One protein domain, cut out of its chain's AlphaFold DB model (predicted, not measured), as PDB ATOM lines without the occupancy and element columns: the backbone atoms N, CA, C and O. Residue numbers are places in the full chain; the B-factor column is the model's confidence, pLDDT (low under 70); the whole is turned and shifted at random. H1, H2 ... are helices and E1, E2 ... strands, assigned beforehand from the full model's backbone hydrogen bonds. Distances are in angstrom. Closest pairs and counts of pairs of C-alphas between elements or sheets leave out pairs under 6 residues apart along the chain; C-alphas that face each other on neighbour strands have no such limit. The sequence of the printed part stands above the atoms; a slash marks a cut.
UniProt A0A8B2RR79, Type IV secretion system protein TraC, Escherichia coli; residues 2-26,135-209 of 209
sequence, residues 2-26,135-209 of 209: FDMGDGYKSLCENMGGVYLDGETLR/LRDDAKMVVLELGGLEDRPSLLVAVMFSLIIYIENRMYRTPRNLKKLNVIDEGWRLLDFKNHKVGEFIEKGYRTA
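Overview. This is residues 2 to 26 and 135 to 209 of the 209 residues of the protein "Type IV secretion system protein TraC" of Escherichia coli (UniProt A0A8B2RR79). Two helices side by side, long H2 and shorter H4, make one part; a small parallel sheet, E1 and E2, with H1 packed on it makes the other. Unnamed residues 174 to 187 run back from H2 to short H3. The 100 printed residues, mostly helix by class, hold four named helices and two strands, in order H1 E1 E2 H2 H3 H4. The whole is compact, radius of gyration of the C-alphas 13.5 A, spans 35 by 30 by 22 A.

Along the chain. H1, residues 9 to 14, begins at C-alpha 9 (-21.971, 10.548, -0.717). E1 is residues 18 to 21, E2 142 to 145. H2, residues 153 to 173, is 30.2 A long. H3 is residues 188 to 191. H4, residues 196 to 208, 18.3 A, ends at C-alpha 208 (-28.345, -7.981, -21.543).

Arrangement. E1 and E2 are parallel at 19 degrees; N 20 and O 143, 2.9 A, are within hydrogen-bond range. The closest C-alphas of H1 and E2, Cys 12 and Val 143, are 6.4 A apart. H2 and H4 touch, closest C-alphas Glu 168 and Gly 205, 5.4 A, at a shallow tilt of 24 degrees, the same way. In H1, H2 and H4 every O i to N i+4 pair is within hydrogen-bond range; H3 is too short for one.

Size, cuts and confidence. Residues 27 to 134 are not printed; C-alphas 26 and 135 are 7.9 A apart. The H2 to H3 link is long. Fifteen residues, among them 204 to 209, have pLDDT under 70.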
ATOM      1  N   PHE A   2     -24.214   7.170 -10.653       90.38
ATOM      2  CA  PHE A   2     -23.737   8.448 -11.168       90.38
ATOM      3  C   PHE A   2     -24.500   9.523 -10.405       90.38
ATOM      4  O   PHE A   2     -25.718   9.401 -10.301       90.38
ATOM      5  N   ASP A   3     -23.784  10.473  -9.827       91.31
ATOM      6  CA  ASP A   3     -24.290  11.498  -8.919       91.31
ATOM      7  C   ASP A   3     -23.851  12.879  -9.420       91.31
ATOM      8  O   ASP A   3     -22.779  13.021 -10.016       91.31
ATOM      9  N   MET A   4     -24.690  13.881  -9.181       88.12
ATOM     10  CA  MET A   4     -24.440  15.282  -9.506       88.12
ATOM     11  C   MET A   4     -24.808  16.111  -8.273       88.12
ATOM     12  O   MET A   4     -25.987  16.344  -8.011       88.12
ATOM     13  N   GLY A   5     -23.808  16.561  -7.510       87.75
ATOM     14  CA  GLY A   5     -24.033  17.386  -6.315       87.75
ATOM     15  C   GLY A   5     -24.025  16.629  -4.981       87.75
ATOM     16  O   GLY A   5     -24.743  17.017  -4.057       87.75
ATOM     17  N   ASP A   6     -23.206  15.578  -4.868       90.88
ATOM     18  CA  ASP A   6     -22.903  14.842  -3.624       90.88
ATOM     19  C   ASP A   6     -24.107  14.177  -2.906       90.88
ATOM     20  O   ASP A   6     -23.994  13.758  -1.744       90.88
ATOM     21  N   GLY A   7     -25.265  14.033  -3.559       92.81
ATOM     22  CA  GLY A   7     -26.496  13.527  -2.941       92.81
ATOM     23  C   GLY A   7     -26.384  12.097  -2.396       92.81
ATOM     24  O   GLY A   7     -27.056  11.736  -1.422       92.81
ATOM     25  N   TYR A   8     -25.494  11.281  -2.968       94.38
ATOM     26  CA  TYR A   8     -25.293   9.880  -2.591       94.38
ATOM     27  C   TYR A   8     -24.025   9.634  -1.762       94.38
ATOM     28  O   TYR A   8     -23.771   8.488  -1.368       94.38
ATOM     29  N   LYS A   9     -23.247  10.675  -1.440       94.88
ATOM     30  CA  LYS A   9     -21.971  10.548  -0.717       94.88
ATOM     31  C   LYS A   9     -22.120   9.863   0.640       94.88
ATOM     32  O   LYS A   9     -21.520   8.815   0.876       94.88
ATOM     33  N   SER A  10     -23.005  10.384   1.489       95.38
ATOM     34  CA  SER A  10     -23.266   9.829   2.824       95.38
ATOM     35  C   SER A  10     -23.763   8.381   2.768       95.38
ATOM     36  O   SER A  10     -23.409   7.562   3.614       95.38
ATOM     37  N   LEU A  11     -24.581   8.033   1.765       94.25
ATOM     38  CA  LEU A  11     -25.037   6.655   1.570       94.25
ATOM     39  C   LEU A  11     -23.862   5.736   1.213       94.25
ATOM     40  O   LEU A  11     -23.749   4.646   1.773       94.25
ATOM     41  N   CYS A  12     -22.989   6.183   0.307       94.88
ATOM     42  CA  CYS A  12     -21.810   5.437  -0.119       94.88
ATOM     43  C   CYS A  12     -20.896   5.103   1.059       94.88
ATOM     44  O   CYS A  12     -20.552   3.938   1.261       94.88
ATOM     45  N   GLU A  13     -20.545   6.110   1.855       93.44
ATOM     46  CA  GLU A  13     -19.651   5.962   3.005       93.44
ATOM     47  C   GLU A  13     -20.247   5.020   4.060       93.44
ATOM     48  O   GLU A  13     -19.580   4.087   4.512       93.44
ATOM     49  N   ASN A  14     -21.538   5.176   4.375       94.25
ATOM     50  CA  ASN A  14     -22.234   4.322   5.344       94.25
ATOM     51  C   ASN A  14     -22.328   2.852   4.907       94.25
ATOM     52  O   ASN A  14     -22.395   1.956   5.748       94.25
ATOM     53  N   MET A  15     -22.332   2.586   3.600       93.00
ATOM     54  CA  MET A  15     -22.352   1.229   3.049       93.00
ATOM     55  C   MET A  15     -20.947   0.636   2.846       93.00
ATOM     56  O   MET A  15     -20.831  -0.479   2.331       93.00
ATOM     57  N   GLY A  16     -19.884   1.356   3.227       91.56
ATOM     58  CA  GLY A  16     -18.500   0.955   2.953       91.56
ATOM     59  C   GLY A  16     -18.183   0.913   1.452       91.56
ATOM     60  O   GLY A  16     -17.375   0.095   1.010       91.56
ATOM     61  N   GLY A  17     -18.884   1.728   0.662       92.50
ATOM     62  CA  GLY A  17     -18.674   1.878  -0.770       92.50
ATOM     63  C   GLY A  17     -17.474   2.764  -1.103       92.50
ATOM     64  O   GLY A  17     -16.827   3.338  -0.230       92.50
ATOM     65  N   VAL A  18     -17.197   2.889  -2.398       92.94
ATOM     66  CA  VAL A  18     -16.134   3.746  -2.928       92.94
ATOM     67  C   VAL A  18     -16.757   4.983  -3.562       92.94
ATOM     68  O   VAL A  18     -17.502   4.876  -4.538       92.94
ATOM     69  N   TYR A  19     -16.442   6.146  -3.000       94.00
ATOM     70  CA  TYR A  19     -16.798   7.442  -3.564       94.00
ATOM     71  C   TYR A  19     -15.665   7.930  -4.465       94.00
ATOM     72  O   TYR A  19     -14.516   7.974  -4.024       94.00
ATOM     73  N   LEU A  20     -15.967   8.263  -5.719       93.75
ATOM     74  CA  LEU A  20     -14.990   8.743  -6.692       93.75
ATOM     75  C   LEU A  20     -15.435  10.088  -7.257       93.75
ATOM     76  O   LEU A  20     -16.563  10.225  -7.724       93.75
ATOM     77  N   ASP A  21     -14.510  11.039  -7.243       93.31
ATOM     78  CA  ASP A  21     -14.674  12.356  -7.846       93.31
ATOM     79  C   ASP A  21     -14.307  12.298  -9.334       93.31
ATOM     80  O   ASP A  21     -13.205  11.858  -9.698       93.31
ATOM     81  N   GLY A  22     -15.231  12.759 -10.175       90.94
ATOM     82  CA  GLY A  22     -15.129  12.848 -11.620       90.94
ATOM     83  C   GLY A  22     -13.850  13.511 -12.103       90.94
ATOM     84  O   GLY A  22     -13.254  13.010 -13.054       90.94
ATOM     85  N   GLU A  23     -13.367  14.558 -11.429       91.44
ATOM     86  CA  GLU A  23     -12.148  15.284 -11.816       91.44
ATOM     87  C   GLU A  23     -10.866  14.447 -11.651       91.44
ATOM     88  O   GLU A  23      -9.829  14.666 -12.294       91.44
ATOM     89  N   THR A  24     -10.932  13.444 -10.780       91.75
ATOM     90  CA  THR A  24      -9.803  12.571 -10.446       91.75
ATOM     91  C   THR A  24      -9.887  11.213 -11.126       91.75
ATOM     92  O   THR A  24      -8.971  10.402 -10.977       91.75
ATOM     93  N   LEU A  25     -10.941  10.962 -11.911       93.56
ATOM     94  CA  LEU A  25     -11.101   9.700 -12.614       93.56
ATOM     95  C   LEU A  25      -9.970   9.478 -13.618       93.56
ATOM     96  O   LEU A  25      -9.527  10.374 -14.340       93.56
ATOM     97  N   ARG A  26      -9.498   8.238 -13.626       94.19
ATOM     98  CA  ARG A  26      -8.452   7.719 -14.491       94.19
ATOM     99  C   ARG A  26      -8.981   6.462 -15.164       94.19
ATOM    100  O   ARG A  26      -9.518   5.566 -14.514       94.19
ATOM    101  N   LEU A 135     -11.234   2.674 -11.264       83.31
ATOM    102  CA  LEU A 135     -12.326   1.749 -11.001       83.31
ATOM    103  C   LEU A 135     -11.795   0.342 -10.751       83.31
ATOM    104  O   LEU A 135     -11.191  -0.274 -11.626       83.31
ATOM    105  N   ARG A 136     -12.065  -0.161  -9.546       77.81
ATOM    106  CA  ARG A 136     -11.649  -1.489  -9.096       77.81
ATOM    107  C   ARG A 136     -12.803  -2.488  -9.127       77.81
ATOM    108  O   ARG A 136     -13.943  -2.164  -8.779       77.81
ATOM    109  N   ASP A 137     -12.475  -3.734  -9.452       75.69
ATOM    110  CA  ASP A 137     -13.449  -4.824  -9.587       75.69
ATOM    111  C   ASP A 137     -14.052  -5.295  -8.250       75.69
ATOM    112  O   ASP A 137     -15.134  -5.889  -8.234       75.69
ATOM    113  N   ASP A 138     -13.411  -5.000  -7.116       80.94
ATOM    114  CA  ASP A 138     -13.808  -5.469  -5.783       80.94
ATOM    115  C   ASP A 138     -14.848  -4.581  -5.073       80.94
ATOM    116  O   ASP A 138     -15.467  -5.005  -4.092       80.94
ATOM    117  N   ALA A 139     -15.110  -3.374  -5.583       82.88
ATOM    118  CA  ALA A 139     -16.001  -2.406  -4.941       82.88
ATOM    119  C   ALA A 139     -17.491  -2.760  -5.113       82.88
ATOM    120  O   ALA A 139     -18.039  -2.633  -6.207       82.88
ATOM    121  N   LYS A 140     -18.189  -3.167  -4.046       86.44
ATOM    122  CA  LYS A 140     -19.611  -3.587  -4.110       86.44
ATOM    123  C   LYS A 140     -20.608  -2.437  -4.289       86.44
ATOM    124  O   LYS A 140     -21.703  -2.660  -4.794       86.44
ATOM    125  N   MET A 141     -20.223  -1.228  -3.894       91.00
ATOM    126  CA  MET A 141     -20.956   0.006  -4.146       91.00
ATOM    127  C   MET A 141     -19.959   1.059  -4.614       91.00
ATOM    128  O   MET A 141     -18.904   1.219  -4.006       91.00
ATOM    129  N   VAL A 142     -20.298   1.747  -5.701       92.06
ATOM    130  CA  VAL A 142     -19.509   2.854  -6.240       92.06
ATOM    131  C   VAL A 142     -20.451   4.021  -6.497       92.06
ATOM    132  O   VAL A 142     -21.496   3.837  -7.138       92.06
ATOM    133  N   VAL A 143     -20.083   5.196  -6.000       93.94
ATOM    134  CA  VAL A 143     -20.716   6.471  -6.338       93.94
ATOM    135  C   VAL A 143     -19.693   7.320  -7.081       93.94
ATOM    136  O   VAL A 143     -18.540   7.402  -6.667       93.94
ATOM    137  N   LEU A 144     -20.116   7.866  -8.215       93.62
ATOM    138  CA  LEU A 144     -19.319   8.667  -9.133       93.62
ATOM    139  C   LEU A 144     -19.923  10.064  -9.140       93.62
ATOM    140  O   LEU A 144     -20.994  10.241  -9.716       93.62
ATOM    141  N   GLU A 145     -19.265  11.010  -8.484       93.62
ATOM    142  CA  GLU A 145     -19.642  12.423  -8.512       93.62
ATOM    143  C   GLU A 145     -19.131  13.029  -9.817       93.62
ATOM    144  O   GLU A 145     -17.953  12.875 -10.136       93.62
ATOM    145  N   LEU A 146     -20.001  13.648 -10.610       91.69
ATOM    146  CA  LEU A 146     -19.631  14.217 -11.909       91.69
ATOM    147  C   LEU A 146     -19.915  15.720 -12.023       91.69
ATOM    148  O   LEU A 146     -19.671  16.297 -13.087       91.69
ATOM    149  N   GLY A 147     -20.379  16.364 -10.950       89.56
ATOM    150  CA  GLY A 147     -20.655  17.796 -10.887       89.56
ATOM    151  C   GLY A 147     -19.430  18.641 -11.219       89.56
ATOM    152  O   GLY A 147     -19.540  19.605 -11.975       89.56
ATOM    153  N   GLY A 148     -18.235  18.216 -10.790       89.88
ATOM    154  CA  GLY A 148     -16.974  18.892 -11.136       89.88
ATOM    155  C   GLY A 148     -16.653  18.946 -12.641       89.88
ATOM    156  O   GLY A 148     -15.798  19.718 -13.074       89.88
ATOM    157  N   LEU A 149     -17.344  18.156 -13.474       89.62
ATOM    158  CA  LEU A 149     -17.157  18.123 -14.929       89.62
ATOM    159  C   LEU A 149     -18.240  18.887 -15.707       89.62
ATOM    160  O   LEU A 149     -18.190  18.907 -16.939       89.62
ATOM    161  N   GLU A 150     -19.201  19.517 -15.026       84.19
ATOM    162  CA  GLU A 150     -20.359  20.168 -15.650       84.19
ATOM    163  C   GLU A 150     -19.968  21.252 -16.667       84.19
ATOM    164  O   GLU A 150     -20.498  21.280 -17.779       84.19
ATOM    165  N   ASP A 151     -18.960  22.062 -16.345       87.25
ATOM    166  CA  ASP A 151     -18.457  23.126 -17.224       87.25
ATOM    167  C   ASP A 151     -17.607  22.605 -18.401       87.25
ATOM    168  O   ASP A 151     -17.125  23.375 -19.237       87.25
ATOM    169  N   ARG A 152     -17.388  21.284 -18.488       87.31
ATOM    170  CA  ARG A 152     -16.568  20.629 -19.520       87.31
ATOM    171  C   ARG A 152     -17.385  19.559 -20.255       87.31
ATOM    172  O   ARG A 152     -17.055  18.374 -20.168       87.31
ATOM    173  N   PRO A 153     -18.406  19.937 -21.046       79.19
ATOM    174  CA  PRO A 153     -19.370  18.994 -21.618       79.19
ATOM    175  C   PRO A 153     -18.724  17.905 -22.487       79.19
ATOM    176  O   PRO A 153     -19.091  16.738 -22.380       79.19
ATOM    177  N   SER A 154     -17.714  18.238 -23.297       78.06
ATOM    178  CA  SER A 154     -16.997  17.245 -24.116       78.06
ATOM    179  C   SER A 154     -16.225  16.219 -23.276       78.06
ATOM    180  O   SER A 154     -16.179  15.041 -23.629       78.06
ATOM    181  N   LEU A 155     -15.648  16.644 -22.147       85.81
ATOM    182  CA  LEU A 155     -14.969  15.747 -21.212       85.81
ATOM    183  C   LEU A 155     -15.982  14.885 -20.456       85.81
ATOM    184  O   LEU A 155     -15.793  13.675 -20.371       85.81
ATOM    185  N   LEU A 156     -17.067  15.490 -19.964       85.06
ATOM    186  CA  LEU A 156     -18.151  14.779 -19.290       85.06
ATOM    187  C   LEU A 156     -18.693  13.649 -20.172       85.06
ATOM    188  O   LEU A 156     -18.823  12.525 -19.698       85.06
ATOM    189  N   VAL A 157     -18.911  13.900 -21.467       78.75
ATOM    190  CA  VAL A 157     -19.308  12.859 -22.432       78.75
ATOM    191  C   VAL A 157     -18.306  11.710 -22.465       78.75
ATOM    192  O   VAL A 157     -18.690  10.554 -22.295       78.75
ATOM    193  N   ALA A 158     -17.023  12.007 -22.664       82.50
ATOM    194  CA  ALA A 158     -15.987  10.982 -22.758       82.50
ATOM    195  C   ALA A 158     -15.867  10.156 -21.460       82.50
ATOM    196  O   ALA A 158     -15.719   8.927 -21.506       82.50
ATOM    197  N   VAL A 159     -15.986  10.813 -20.299       88.44
ATOM    198  CA  VAL A 159     -15.992  10.170 -18.976       88.44
ATOM    199  C   VAL A 159     -17.218   9.274 -18.828       88.44
ATOM    200  O   VAL A 159     -17.063   8.092 -18.520       88.44
ATOM    201  N   MET A 160     -18.416   9.787 -19.122       82.31
ATOM    202  CA  MET A 160     -19.656   9.012 -19.084       82.31
ATOM    203  C   MET A 160     -19.541   7.760 -19.949       82.31
ATOM    204  O   MET A 160     -19.761   6.661 -19.455       82.31
ATOM    205  N   PHE A 161     -19.106   7.879 -21.201       78.38
ATOM    206  CA  PHE A 161     -18.944   6.720 -22.081       78.38
ATOM    207  C   PHE A 161     -17.989   5.664 -21.537       78.38
ATOM    208  O   PHE A 161     -18.290   4.468 -21.564       78.38
ATOM    209  N   SER A 162     -16.861   6.106 -20.989       83.75
ATOM    210  CA  SER A 162     -15.883   5.211 -20.374       83.75
ATOM    211  C   SER A 162     -16.472   4.472 -19.171       83.75
ATOM    212  O   SER A 162     -16.242   3.273 -18.997       83.75
ATOM    213  N   LEU A 163     -17.296   5.159 -18.378       84.50
ATOM    214  CA  LEU A 163     -18.009   4.580 -17.245       84.50
ATOM    215  C   LEU A 163     -19.076   3.576 -17.674       84.50
ATOM    216  O   LEU A 163     -19.154   2.501 -17.082       84.50
ATOM    217  N   ILE A 164     -19.876   3.880 -18.696       77.12
ATOM    218  CA  ILE A 164     -20.926   2.955 -19.135       77.12
ATOM    219  C   ILE A 164     -20.288   1.677 -19.718       77.12
ATOM    220  O   ILE A 164     -20.749   0.585 -19.393       77.12
ATOM    221  N   ILE A 165     -19.163   1.769 -20.445       75.06
ATOM    222  CA  ILE A 165     -18.392   0.594 -20.914       75.06
ATOM    223  C   ILE A 165     -17.838  -0.240 -19.769       75.06
ATOM    224  O   ILE A 165     -17.964  -1.471 -19.773       75.06
ATOM    225  N   TYR A 166     -17.239   0.419 -18.780       80.69
ATOM    226  CA  TYR A 166     -16.760  -0.259 -17.583       80.69
ATOM    227  C   TYR A 166     -17.903  -1.005 -16.879       80.69
ATOM    228  O   TYR A 166     -17.775  -2.191 -16.560       80.69
ATOM    229  N   ILE A 167     -19.041  -0.335 -16.679       80.75
ATOM    230  CA  ILE A 167     -20.205  -0.900 -15.996       80.75
ATOM    231  C   ILE A 167     -20.812  -2.041 -16.806       80.75
ATOM    232  O   ILE A 167     -21.077  -3.083 -16.219       80.75
ATOM    233  N   GLU A 168     -20.991  -1.906 -18.121       76.69
ATOM    234  CA  GLU A 168     -21.505  -2.982 -18.980       76.69
ATOM    235  C   GLU A 168     -20.626  -4.234 -18.857       76.69
ATOM    236  O   GLU A 168     -21.126  -5.327 -18.580       76.69
ATOM    237  N   ASN A 169     -19.304  -4.076 -18.983       77.00
ATOM    238  CA  ASN A 169     -18.376  -5.197 -18.864       77.00
ATOM    239  C   ASN A 169     -18.457  -5.860 -17.483       77.00
ATOM    240  O   ASN A 169     -18.478  -7.090 -17.374       77.00
ATOM    241  N   ARG A 170     -18.558  -5.047 -16.430       81.38
ATOM    242  CA  ARG A 170     -18.698  -5.522 -15.056       81.38
ATOM    243  C   ARG A 170     -20.020  -6.250 -14.831       81.38
ATOM    244  O   ARG A 170     -20.028  -7.328 -14.234       81.38
ATOM    245  N   MET A 171     -21.125  -5.699 -15.323       80.81
ATOM    246  CA  MET A 171     -22.448  -6.313 -15.257       80.81
ATOM    247  C   MET A 171     -22.440  -7.671 -15.952       80.81
ATOM    248  O   MET A 171     -22.862  -8.656 -15.350       80.81
ATOM    249  N   TYR A 172     -21.876  -7.745 -17.160       78.69
ATOM    250  CA  TYR A 172     -21.773  -8.978 -17.937       78.69
ATOM    251  C   TYR A 172     -20.968 -10.072 -17.216       78.69
ATOM    252  O   TYR A 172     -21.375 -11.232 -17.193       78.69
ATOM    253  N   ARG A 173     -19.845  -9.706 -16.584       80.38
ATOM    254  CA  ARG A 173     -18.977 -10.648 -15.850       80.38
ATOM    255  C   ARG A 173     -19.508 -11.042 -14.475       80.38
ATOM    256  O   ARG A 173     -19.108 -12.072 -13.935       80.38
ATOM    257  N   THR A 174     -20.389 -10.236 -13.889       84.62
ATOM    258  CA  THR A 174     -20.950 -10.513 -12.565       84.62
ATOM    259  C   THR A 174     -21.979 -11.649 -12.655       84.62
ATOM    260  O   THR A 174     -22.880 -11.581 -13.500       84.62
ATOM    261  N   PRO A 175     -21.915 -12.671 -11.774       88.69
ATOM    262  CA  PRO A 175     -22.865 -13.780 -11.760       88.69
ATOM    263  C   PRO A 175     -24.331 -13.331 -11.815       88.69
ATOM    264  O   PRO A 175     -24.747 -12.427 -11.092       88.69
ATOM    265  N   ARG A 176     -25.134 -13.990 -12.661       87.31
ATOM    266  CA  ARG A 176     -26.554 -13.645 -12.886       87.31
ATOM    267  C   ARG A 176     -27.450 -13.825 -11.656       87.31
ATOM    268  O   ARG A 176     -28.536 -13.265 -11.613       87.31
ATOM    269  N   ASN A 177     -27.020 -14.607 -10.665       91.62
ATOM    270  CA  ASN A 177     -27.750 -14.797  -9.409       91.62
ATOM    271  C   ASN A 177     -27.583 -13.623  -8.428       91.62
ATOM    272  O   ASN A 177     -28.302 -13.560  -7.431       91.62
ATOM    273  N   LEU A 178     -26.643 -12.707  -8.680       89.94
ATOM    274  CA  LEU A 178     -26.481 -11.492  -7.891       89.94
ATOM    275  C   LEU A 178     -27.373 -10.387  -8.450       89.94
ATOM    276  O   LEU A 178     -27.430 -10.167  -9.658       89.94
ATOM    277  N   LYS A 179     -28.043  -9.657  -7.554       89.19
ATOM    278  CA  LYS A 179     -28.765  -8.438  -7.924       89.19
ATOM    279  C   LYS A 179     -27.759  -7.329  -8.200       89.19
ATOM    280  O   LYS A 179     -26.861  -7.097  -7.394       89.19
ATOM    281  N   LYS A 180     -27.941  -6.641  -9.321       87.69
ATOM    282  CA  LYS A 180     -27.066  -5.565  -9.783       87.69
ATOM    283  C   LYS A 180     -27.924  -4.328 -10.034       87.69
ATOM    284  O   LYS A 180     -29.062  -4.459 -10.481       87.69
ATOM    285  N   LEU A 181     -27.402  -3.147  -9.724       88.75
ATOM    286  CA  LEU A 181     -28.125  -1.888  -9.881       88.75
ATOM    287  C   LEU A 181     -27.185  -0.826 -10.453       88.75
ATOM    288  O   LEU A 181     -26.134  -0.556  -9.872       88.75
ATOM    289  N   ASN A 182     -27.581  -0.220 -11.571       87.50
ATOM    290  CA  ASN A 182     -26.960   0.989 -12.096       87.50
ATOM    291  C   ASN A 182     -27.967   2.141 -12.022       87.50
ATOM    292  O   ASN A 182     -28.994   2.101 -12.699       87.50
ATOM    293  N   VAL A 183     -27.668   3.135 -11.187       88.81
ATOM    294  CA  VAL A 183     -28.468   4.356 -11.015       88.81
ATOM    295  C   VAL A 183     -27.719   5.493 -11.679       88.81
ATOM    296  O   VAL A 183     -26.543   5.691 -11.366       88.81
ATOM    297  N   ILE A 184     -28.393   6.210 -12.572       85.88
ATOM    298  CA  ILE A 184     -27.859   7.389 -13.244       85.88
ATOM    299  C   ILE A 184     -28.701   8.576 -12.800       85.88
ATOM    300  O   ILE A 184     -29.842   8.704 -13.245       85.88
ATOM    301  N   ASP A 185     -28.158   9.390 -11.899       84.31
ATOM    302  CA  ASP A 185     -28.764  10.677 -11.593       84.31
ATOM    303  C   ASP A 185     -28.599  11.614 -12.796       84.31
ATOM    304  O   ASP A 185     -27.624  11.515 -13.544       84.31
ATOM    305  N   GLU A 186     -29.596  12.456 -13.049       80.44
ATOM    306  CA  GLU A 186     -29.653  13.325 -14.235       80.44
ATOM    307  C   GLU A 186     -29.560  12.591 -15.589       80.44
ATOM    308  O   GLU A 186     -29.000  13.087 -16.571       80.44
ATOM    309  N   GLY A 187     -30.173  11.404 -15.684       75.94
ATOM    310  CA  GLY A 187     -30.169  10.577 -16.898       75.94
ATOM    311  C   GLY A 187     -30.675  11.271 -18.174       75.94
ATOM    312  O   GLY A 187     -30.335  10.833 -19.269       75.94
ATOM    313  N   TRP A 188     -31.420  12.379 -18.073       76.69
ATOM    314  CA  TRP A 188     -31.809  13.182 -19.239       76.69
ATOM    315  C   TRP A 188     -30.605  13.781 -19.979       76.69
ATOM    316  O   TRP A 188     -30.662  13.900 -21.200       76.69
ATOM    317  N   ARG A 189     -29.491  14.074 -19.290       71.06
ATOM    318  CA  ARG A 189     -28.254  14.554 -19.935       71.06
ATOM    319  C   ARG A 189     -27.662  13.508 -20.871       71.06
ATOM    320  O   ARG A 189     -27.127  13.858 -21.913       71.06
ATOM    321  N   LEU A 190     -27.804  12.223 -20.531       66.69
ATOM    322  CA  LEU A 190     -27.417  11.127 -21.420       66.69
ATOM    323  C   LEU A 190     -28.321  11.011 -22.651       66.69
ATOM    324  O   LEU A 190     -27.871  10.543 -23.694       66.69
ATOM    325  N   LEU A 191     -29.585  11.413 -22.532       68.12
ATOM    326  CA  LEU A 191     -30.557  11.345 -23.623       68.12
ATOM    327  C   LEU A 191     -30.430  12.515 -24.607       68.12
ATOM    328  O   LEU A 191     -30.905  12.399 -25.733       68.12
ATOM    329  N   ASP A 192     -29.786  13.615 -24.213       69.62
ATOM    330  CA  ASP A 192     -29.601  14.795 -25.070       69.62
ATOM    331  C   ASP A 192     -28.468  14.621 -26.105       69.62
ATOM    332  O   ASP A 192     -28.260  15.451 -26.994       69.62
ATOM    333  N   PHE A 193     -27.724  13.512 -26.042       65.25
ATOM    334  CA  PHE A 193     -26.655  13.247 -26.997       65.25
ATOM    335  C   PHE A 193     -27.196  12.821 -28.364       65.25
ATOM    336  O   PHE A 193     -27.931  11.849 -28.507       65.25
ATOM    337  N   LYS A 194     -26.746  13.519 -29.414       65.75
ATOM    338  CA  LYS A 194     -27.160  13.276 -30.808       65.75
ATOM    339  C   LYS A 194     -26.565  12.012 -31.435       65.75
ATOM    340  O   LYS A 194     -26.931  11.654 -32.551       65.75
ATOM    341  N   ASN A 195     -25.631  11.350 -30.759       68.19
ATOM    342  CA  ASN A 195     -24.952  10.177 -31.290       68.19
ATOM    343  C   ASN A 195     -25.732   8.899 -30.968       68.19
ATOM    344  O   ASN A 195     -25.864   8.507 -29.811       68.19
ATOM    345  N   HIS A 196     -26.226   8.230 -32.011       73.06
ATOM    346  CA  HIS A 196     -27.009   6.996 -31.904       73.06
ATOM    347  C   HIS A 196     -26.296   5.895 -31.104       73.06
ATOM    348  O   HIS A 196     -26.958   5.137 -30.394       73.06
ATOM    349  N   LYS A 197     -24.953   5.862 -31.130       69.00
ATOM    350  CA  LYS A 197     -24.159   4.895 -30.363       69.00
ATOM    351  C   LYS A 197     -24.386   5.020 -28.858       69.00
ATOM    352  O   LYS A 197     -24.311   4.012 -28.168       69.00
ATOM    353  N   VAL A 198     -24.703   6.214 -28.340       69.94
ATOM    354  CA  VAL A 198     -25.050   6.411 -26.917       69.94
ATOM    355  C   VAL A 198     -26.307   5.616 -26.568       69.94
ATOM    356  O   VAL A 198     -26.331   4.866 -25.593       69.94
ATOM    357  N   GLY A 199     -27.353   5.782 -27.382       73.12
ATOM    358  CA  GLY A 199     -28.655   5.164 -27.165       73.12
ATOM    359  C   GLY A 199     -28.586   3.646 -27.279       73.12
ATOM    360  O   GLY A 199     -29.052   2.947 -26.382       73.12
ATOM    361  N   GLU A 200     -27.929   3.140 -28.327       72.56
ATOM    362  CA  GLU A 200     -27.697   1.702 -28.508       72.56
ATOM    363  C   GLU A 200     -26.900   1.102 -27.348       72.56
ATOM    364  O   GLU A 200     -27.199  -0.004 -26.890       72.56
ATOM    365  N   PHE A 201     -25.915   1.842 -26.832       67.56
ATOM    366  CA  PHE A 201     -25.124   1.406 -25.691       67.56
ATOM    367  C   PHE A 201     -25.988   1.247 -24.435       67.56
ATOM    368  O   PHE A 201     -25.951   0.203 -23.777       67.56
ATOM    369  N   ILE A 202     -26.789   2.267 -24.108       70.19
ATOM    370  CA  ILE A 202     -27.707   2.228 -22.964       70.19
ATOM    371  C   ILE A 202     -28.705   1.077 -23.142       70.19
ATOM    372  O   ILE A 202     -28.896   0.274 -22.228       70.19
ATOM    373  N   GLU A 203     -29.301   0.937 -24.325       74.44
ATOM    374  CA  GLU A 203     -30.264  -0.127 -24.602       74.44
ATOM    375  C   GLU A 203     -29.652  -1.523 -24.421       74.44
ATOM    376  O   GLU A 203     -30.216  -2.371 -23.716       74.44
ATOM    377  N   LYS A 204     -28.487  -1.772 -25.024       68.75
ATOM    378  CA  LYS A 204     -27.812  -3.071 -24.956       68.75
ATOM    379  C   LYS A 204     -27.380  -3.403 -23.531       68.75
ATOM    380  O   LYS A 204     -27.645  -4.516 -23.065       68.75
ATOM    381  N   GLY A 205     -26.787  -2.436 -22.829       64.12
ATOM    382  CA  GLY A 205     -26.331  -2.601 -21.452       64.12
ATOM    383  C   GLY A 205     -27.460  -2.987 -20.495       64.12
ATOM    384  O   GLY A 205     -27.286  -3.896 -19.688       64.12
ATOM    385  N   TYR A 206     -28.645  -2.378 -20.618       68.31
ATOM    386  CA  TYR A 206     -29.777  -2.679 -19.730       68.31
ATOM    387  C   TYR A 206     -30.602  -3.907 -20.149       68.31
ATOM    388  O   TYR A 206     -31.246  -4.516 -19.295       68.31
ATOM    389  N   ARG A 207     -30.586  -4.315 -21.426       67.69
ATOM    390  CA  ARG A 207     -31.294  -5.528 -21.888       67.69
ATOM    391  C   ARG A 207     -30.527  -6.828 -21.643       67.69
ATOM    392  O   ARG A 207     -31.151  -7.888 -21.614       67.69
ATOM    393  N   THR A 208     -29.199  -6.775 -21.537       60.44
ATOM    394  CA  THR A 208     -28.345  -7.981 -21.543       60.44
ATOM    395  C   THR A 208     -27.599  -8.264 -20.231       60.44
ATOM    396  O   THR A 208     -27.014  -9.347 -20.105       60.44
ATOM    397  N   ALA A 209     -27.645  -7.334 -19.267       51.69
ATOM    398  CA  ALA A 209     -27.005  -7.410 -17.942       51.69
ATOM    399  C   ALA A 209     -27.652  -8.391 -16.943       51.69
ATOM    400  O   ALA A 209     -28.881  -8.611 -17.013       51.69
TER     401      ALA A 209